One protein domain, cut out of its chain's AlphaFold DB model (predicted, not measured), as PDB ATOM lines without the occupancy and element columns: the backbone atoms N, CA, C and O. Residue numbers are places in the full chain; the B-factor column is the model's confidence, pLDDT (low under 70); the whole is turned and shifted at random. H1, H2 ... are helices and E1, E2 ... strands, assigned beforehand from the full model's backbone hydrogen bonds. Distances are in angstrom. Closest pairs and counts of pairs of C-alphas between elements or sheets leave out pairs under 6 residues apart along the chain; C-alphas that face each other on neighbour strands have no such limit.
ATOM      1  N   SER A  19     132.565 -40.736 197.868       96.69
ATOM      2  CA  SER A  19     132.055 -41.223 196.582       96.69
ATOM      3  C   SER A  19     131.802 -42.731 196.544       96.69
ATOM      4  O   SER A  19     130.871 -43.183 195.888       96.69
ATOM      5  N   GLU A  20     132.630 -43.537 197.219       96.25
ATOM      6  CA  GLU A  20     132.401 -44.987 197.291       96.25
ATOM      7  C   GLU A  20     131.194 -45.313 198.171       96.25
ATOM      8  O   GLU A  20     130.442 -46.235 197.862       96.25
ATOM      9  N   ILE A  21     130.997 -44.555 199.253       95.62
ATOM     10  CA  ILE A  21     129.820 -44.676 200.114       95.62
ATOM     11  C   ILE A  21     128.561 -44.327 199.316       95.62
ATOM     12  O   ILE A  21     127.622 -45.122 199.317       95.62
ATOM     13  N   ASP A  22     128.572 -43.215 198.583       97.38
ATOM     14  CA  ASP A  22     127.445 -42.790 197.749       97.38
ATOM     15  C   ASP A  22     127.113 -43.834 196.681       97.38
ATOM     16  O   ASP A  22     125.958 -44.230 196.544       97.38
ATOM     17  N   MET A  23     128.124 -44.387 196.000       97.12
ATOM     18  CA  MET A  23     127.919 -45.477 195.038       97.12
ATOM     19  C   MET A  23     127.249 -46.706 195.666       97.12
ATOM     20  O   MET A  23     126.406 -47.345 195.036       97.12
ATOM     21  N   ILE A  24     127.633 -47.069 196.893       96.44
ATOM     22  CA  ILE A  24     127.032 -48.204 197.604       96.44
ATOM     23  C   ILE A  24     125.585 -47.889 197.989       96.44
ATOM     24  O   ILE A  24     124.728 -48.766 197.867       96.44
ATOM     25  N   ILE A  25     125.310 -46.666 198.445       96.94
ATOM     26  CA  ILE A  25     123.958 -46.223 198.800       96.94
ATOM     27  C   ILE A  25     123.059 -46.254 197.564       96.94
ATOM     28  O   ILE A  25     122.011 -46.895 197.602       96.94
ATOM     29  N   GLU A  26     123.492 -45.652 196.457       97.69
ATOM     30  CA  GLU A  26     122.734 -45.630 195.204       97.69
ATOM     31  C   GLU A  26     122.434 -47.043 194.688       97.69
ATOM     32  O   GLU A  26     121.319 -47.329 194.245       97.69
ATOM     33  N   GLU A  27     123.405 -47.958 194.762       97.69
ATOM     34  CA  GLU A  27     123.193 -49.347 194.355       97.69
ATOM     35  C   GLU A  27     122.212 -50.069 195.291       97.69
ATOM     36  O   GLU A  27     121.331 -50.798 194.829       97.69
ATOM     37  N   ALA A  28     122.313 -49.843 196.604       97.94
ATOM     38  CA  ALA A  28     121.392 -50.421 197.578       97.94
ATOM     39  C   ALA A  28     119.953 -49.921 197.370       97.94
ATOM     40  O   ALA A  28     119.010 -50.719 197.398       97.94
ATOM     41  N   GLU A  29     119.778 -48.625 197.114       97.31
ATOM     42  CA  GLU A  29     118.479 -48.020 196.811       97.31
ATOM     43  C   GLU A  29     117.903 -48.529 195.485       97.31
ATOM     44  O   GLU A  29     116.700 -48.810 195.399       97.31
ATOM     45  N   ARG A  30     118.748 -48.727 194.465       97.12
ATOM     46  CA  ARG A  30     118.332 -49.332 193.193       97.12
ATOM     47  C   ARG A  30     117.824 -50.757 193.397       97.12
ATOM     48  O   ARG A  30     116.706 -51.059 192.980       97.12
ATOM     49  N   ILE A  31     118.591 -51.606 194.087       97.44
ATOM     50  CA  ILE A  31     118.200 -52.996 194.375       97.44
ATOM     51  C   ILE A  31     116.887 -53.033 195.160       97.44
ATOM     52  O   ILE A  31     116.013 -53.851 194.858       97.44
ATOM     53  N   LEU A  32     116.726 -52.154 196.154       98.06
ATOM     54  CA  LEU A  32     115.497 -52.056 196.941       98.06
ATOM     55  C   LEU A  32     114.300 -51.715 196.048       98.06
ATOM     56  O   LEU A  32     113.280 -52.405 196.098       98.06
ATOM     57  N   THR A  33     114.445 -50.690 195.211       97.19
ATOM     58  CA  THR A  33     113.387 -50.223 194.310       97.19
ATOM     59  C   THR A  33     112.988 -51.307 193.311       97.19
ATOM     60  O   THR A  33     111.804 -51.613 193.166       97.19
ATOM     61  N   GLU A  34     113.963 -51.950 192.668       95.62
ATOM     62  CA  GLU A  34     113.718 -53.037 191.713       95.62
ATOM     63  C   GLU A  34     113.071 -54.258 192.381       95.62
ATOM     64  O   GLU A  34     112.134 -54.846 191.833       95.62
ATOM     65  N   THR A  35     113.521 -54.620 193.585       97.00
ATOM     66  CA  THR A  35     112.964 -55.748 194.344       97.00
ATOM     67  C   THR A  35     111.515 -55.487 194.747       97.00
ATOM     68  O   THR A  35     110.677 -56.381 194.616       97.00
ATOM     69  N   LEU A  36     111.202 -54.274 195.216       97.56
ATOM     70  CA  LEU A  36     109.837 -53.889 195.578       97.56
ATOM     71  C   LEU A  36     108.917 -53.898 194.357       97.56
ATOM     72  O   LEU A  36     107.863 -54.528 194.411       97.56
ATOM     73  N   ALA A  37     109.346 -53.309 193.239       96.44
ATOM     74  CA  ALA A  37     108.571 -53.322 192.001       96.44
ATOM     75  C   ALA A  37     108.306 -54.755 191.501       96.44
ATOM     76  O   ALA A  37     107.175 -55.110 191.164       96.44
ATOM     77  N   ALA A  38     109.325 -55.623 191.506       91.62
ATOM     78  CA  ALA A  38     109.163 -57.029 191.135       91.62
ATOM     79  C   ALA A  38     108.219 -57.781 192.092       91.62
ATOM     80  O   ALA A  38     107.421 -58.613 191.653       91.62
ATOM     81  N   HIS A  39     108.282 -57.484 193.393       94.06
ATOM     82  CA  HIS A  39     107.386 -58.061 194.393       94.06
ATOM     83  C   HIS A  39     105.934 -57.603 194.200       94.06
ATOM     84  O   HIS A  39     105.026 -58.430 194.277       94.06
ATOM     85  N   GLU A  40     105.696 -56.322 193.914       96.00
ATOM     86  CA  GLU A  40     104.359 -55.792 193.630       96.00
ATOM     87  C   GLU A  40     103.739 -56.452 192.396       96.00
ATOM     88  O   GLU A  40     102.595 -56.902 192.458       96.00
ATOM     89  N   LEU A  41     104.510 -56.613 191.315       92.69
ATOM     90  CA  LEU A  41     104.070 -57.348 190.124       92.69
ATOM     91  C   LEU A  41     103.737 -58.812 190.442       92.69
ATOM     92  O   LEU A  41     102.727 -59.335 189.976       92.69
ATOM     93  N   PHE A  42     104.553 -59.470 191.267       93.44
ATOM     94  CA  PHE A  42     104.296 -60.844 191.698       93.44
ATOM     95  C   PHE A  42     103.020 -60.965 192.540       93.44
ATOM     96  O   PHE A  42     102.269 -61.927 192.385       93.44
ATOM     97  N   VAL A  43     102.758 -60.008 193.434       94.94
ATOM     98  CA  VAL A  43     101.522 -59.977 194.229       94.94
ATOM     99  C   VAL A  43     100.308 -59.689 193.344       94.94
ATOM    100  O   VAL A  43      99.274 -60.322 193.546       94.94
ATOM    101  N   ALA A  44     100.440 -58.795 192.360       95.00
ATOM    102  CA  ALA A  44      99.381 -58.474 191.408       95.00
ATOM    103  C   ALA A  44      99.004 -59.663 190.502       95.00
ATOM    104  O   ALA A  44      97.836 -59.804 190.157       95.00
ATOM    105  N   ASP A  45      99.958 -60.541 190.164       91.19
ATOM    106  CA  ASP A  45      99.734 -61.760 189.360       91.19
ATOM    107  C   ASP A  45      99.418 -63.003 190.222       91.19
ATOM    108  O   ASP A  45      99.915 -64.104 189.978       91.19
ATOM    109  N   ASP A  46      98.640 -62.846 191.299       93.69
ATOM    110  CA  ASP A  46      98.228 -63.942 192.196       93.69
ATOM    111  C   ASP A  46      99.393 -64.801 192.733       93.69
ATOM    112  O   ASP A  46      99.262 -66.009 192.973       93.69
ATOM    113  N   ARG A  47     100.570 -64.194 192.935       91.56
ATOM    114  CA  ARG A  47     101.791 -64.889 193.380       91.56
ATOM    115  C   ARG A  47     102.212 -65.995 192.408       91.56
ATOM    116  O   ARG A  47     102.649 -67.088 192.819       91.56
ATOM    117  N   ARG A  48     102.076 -65.727 191.110       88.62
ATOM    118  CA  ARG A  48     102.536 -66.585 190.016       88.62
ATOM    119  C   ARG A  48     103.728 -65.935 189.320       88.62
ATOM    120  O   ARG A  48     103.881 -64.725 189.276       88.62
ATOM    121  N   LEU A  49     104.634 -66.785 188.841       88.25
ATOM    122  CA  LEU A  49     105.772 -66.368 188.028       88.25
ATOM    123  C   LEU A  49     105.537 -66.833 186.585       88.25
ATOM    124  O   LEU A  49     105.055 -67.960 186.399       88.25
ATOM    125  N   PRO A  50     105.905 -66.032 185.569       85.31
ATOM    126  CA  PRO A  50     105.746 -66.428 184.174       85.31
ATOM    127  C   PRO A  50     106.570 -67.687 183.838       85.31
ATOM    128  O   PRO A  50     107.779 -67.743 184.062       85.31
ATOM    129  N   GLN A  51     105.923 -68.732 183.307       81.06
ATOM    130  CA  GLN A  51     106.555 -70.048 183.070       81.06
ATOM    131  C   GLN A  51     107.578 -70.062 181.915       81.06
ATOM    132  O   GLN A  51     108.419 -70.967 181.817       81.06
ATOM    133  N   ASP A  52     107.490 -69.076 181.027       82.56
ATOM    134  CA  ASP A  52     108.360 -68.860 179.869       82.56
ATOM    135  C   ASP A  52     109.743 -68.318 180.265       82.56
ATOM    136  O   ASP A  52     110.737 -68.583 179.588       82.56
ATOM    137  N   SER A  53     109.810 -67.609 181.391       80.75
ATOM    138  CA  SER A  53     111.020 -67.013 181.957       80.75
ATOM    139  C   SER A  53     111.461 -67.685 183.253       80.75
ATOM    140  O   SER A  53     112.628 -67.575 183.608       80.75
ATOM    141  N   TRP A  54     110.598 -68.462 183.908       86.94
ATOM    142  CA  TRP A  54     110.924 -69.170 185.145       86.94
ATOM    143  C   TRP A  54     110.544 -70.649 185.064       86.94
ATOM    144  O   TRP A  54     109.425 -71.025 184.716       86.94
ATOM    145  N   LYS A  55     111.487 -71.525 185.414       85.56
ATOM    146  CA  LYS A  55     111.282 -72.973 185.529       85.56
ATOM    147  C   LYS A  55     111.096 -73.338 187.001       85.56
ATOM    148  O   LYS A  55     111.971 -73.056 187.818       85.56
ATOM    149  N   LEU A  56     109.983 -73.989 187.344       86.56
ATOM    150  CA  LEU A  56     109.791 -74.578 188.673       86.56
ATOM    151  C   LEU A  56     110.784 -75.733 188.854       86.56
ATOM    152  O   LEU A  56     110.778 -76.683 188.073       86.56
ATOM    153  N   MET A  57     111.633 -75.644 189.875       84.81
ATOM    154  CA  MET A  57     112.656 -76.650 190.172       84.81
ATOM    155  C   MET A  57     112.176 -77.645 191.221       84.81
ATOM    156  O   MET A  57     112.409 -78.845 191.092       84.81
ATOM    157  N   LYS A  58     111.533 -77.155 192.285       78.81
ATOM    158  CA  LYS A  58     111.082 -78.007 193.386       78.81
ATOM    159  C   LYS A  58     109.904 -77.397 194.125       78.81
ATOM    160  O   LYS A  58     109.847 -76.185 194.330       78.81
ATOM    161  N   THR A  59     109.016 -78.268 194.587       86.88
ATOM    162  CA  THR A  59     107.966 -77.944 195.548       86.88
ATOM    163  C   THR A  59     108.142 -78.841 196.763       86.88
ATOM    164  O   THR A  59     108.323 -80.052 196.621       86.88
ATOM    165  N   LYS A  60     108.136 -78.246 197.953       85.88
ATOM    166  CA  LYS A  60     108.098 -78.966 199.225       85.88
ATOM    167  C   LYS A  60     107.162 -78.208 200.155       85.88
ATOM    168  O   LYS A  60     107.413 -77.039 200.429       85.88
ATOM    169  N   GLU A  61     106.112 -78.881 200.622       92.38
ATOM    170  CA  GLU A  61     105.068 -78.270 201.454       92.38
ATOM    171  C   GLU A  61     104.517 -77.002 200.770       92.38
ATOM    172  O   GLU A  61     104.015 -77.081 199.650       92.38
ATOM    173  N   HIS A  62     104.673 -75.834 201.396       85.00
ATOM    174  CA  HIS A  62     104.229 -74.542 200.868       85.00
ATOM    175  C   HIS A  62     105.346 -73.732 200.189       85.00
ATOM    176  O   HIS A  62     105.127 -72.587 199.794       85.00
ATOM    177  N   VAL A  63     106.542 -74.306 200.022       86.38
ATOM    178  CA  VAL A  63     107.692 -73.636 199.400       86.38
ATOM    179  C   VAL A  63     107.871 -74.118 197.963       86.38
ATOM    180  O   VAL A  63     107.974 -75.317 197.688       86.38
ATOM    181  N   ARG A  64     107.948 -73.163 197.031       87.38
ATOM    182  CA  ARG A  64     108.239 -73.394 195.612       87.38
ATOM    183  C   ARG A  64     109.520 -72.659 195.234       87.38
ATOM    184  O   ARG A  64     109.638 -71.467 195.490       87.38
ATOM    185  N   VAL A  65     110.465 -73.373 194.631       87.81
ATOM    186  CA  VAL A  65     111.751 -72.822 194.185       87.81
ATOM    187  C   VAL A  65     111.762 -72.768 192.666       87.81
ATOM    188  O   VAL A  65     111.544 -73.791 192.010       87.81
ATOM    189  N   TYR A  66     112.042 -71.592 192.113       87.75
ATOM    190  CA  TYR A  66     112.099 -71.343 190.676       87.75
ATOM    191  C   TYR A  66     113.514 -70.939 190.262       87.75
ATOM    192  O   TYR A  66     114.238 -70.313 191.030       87.75
ATOM    193  N   CYS A  67     113.900 -71.298 189.041       83.12
ATOM    194  CA  CYS A  67     115.129 -70.837 188.405       83.12
ATOM    195  C   CYS A  67     114.770 -70.043 187.150       83.12
ATOM    196  O   CYS A  67     113.887 -70.457 186.392       83.12
ATOM    197  N   SER A  68     115.439 -68.914 186.929       84.88
ATOM    198  CA  SER A  68     115.261 -68.140 185.705       84.88
ATOM    199  C   SER A  68     115.769 -68.940 184.503       84.88
ATOM    200  O   SER A  68     116.821 -69.584 184.542       84.88
ATOM    201  N   ARG A  69     115.007 -68.933 183.414       81.69
ATOM    202  CA  ARG A  69     115.415 -69.492 182.130       81.69
ATOM    203  C   ARG A  69     116.363 -68.485 181.493       81.69
ATOM    204  O   ARG A  69     115.933 -67.440 181.013       81.69
ATOM    205  N   SER A  70     117.654 -68.810 181.456       68.19
ATOM    206  CA  SER A  70     118.609 -68.027 180.672       68.19
ATOM    207  C   SER A  70     118.154 -68.011 179.210       68.19
ATOM    208  O   SER A  70     118.108 -69.052 178.545       68.19
TER     209      SER A  70
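AT A GLANCE: This is residues 19 to 70 of the 185 residues of an uncharacterized protein of Pythium brassicum (UniProt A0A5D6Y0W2). A small hairpin of two strands, E1 and E2, forms a head joined by a loop to one long helix, H1, whose residues 19 to 38 stick out free as an arm and make most of the length. The printed part has 52 residues, in the order H1, E1, E2; the sheet is antiparallel and the class is mixed, helices and strands. The whole is elongated, 44 by 23 by 22 A, and only just extended, close to loose, with a radius of gyration of the C-alphas of 15.0 A.

HOW THE PARTS SIT: E1, residues 54 to 60, and E2, residues 63 to 68, are an antiparallel hairpin at 157 degrees with a tight link. N 55 and O 67 are within hydrogen-bond range at 2.8 A, as are N 65 and O 58 at 2.9 A. H1, residues 19 to 44, is apart from E2. In H1 every O i to N i+4 pair is within hydrogen-bond range.

IN THESE COORDINATES: H1 runs 37.3 A from C-alpha 19 at (132.055, -41.223, 196.582). E1 measures 17.4 A, and E2 16.6 A, ending at C-alpha 68 at (115.261, -68.140, 185.705).

THE WHOLE: The C-alphas farthest apart, of Ser 19 and Glu 61, are 46.1 A apart. The printed part has no cut and no long link. Residue 70 is under pLDDT 70.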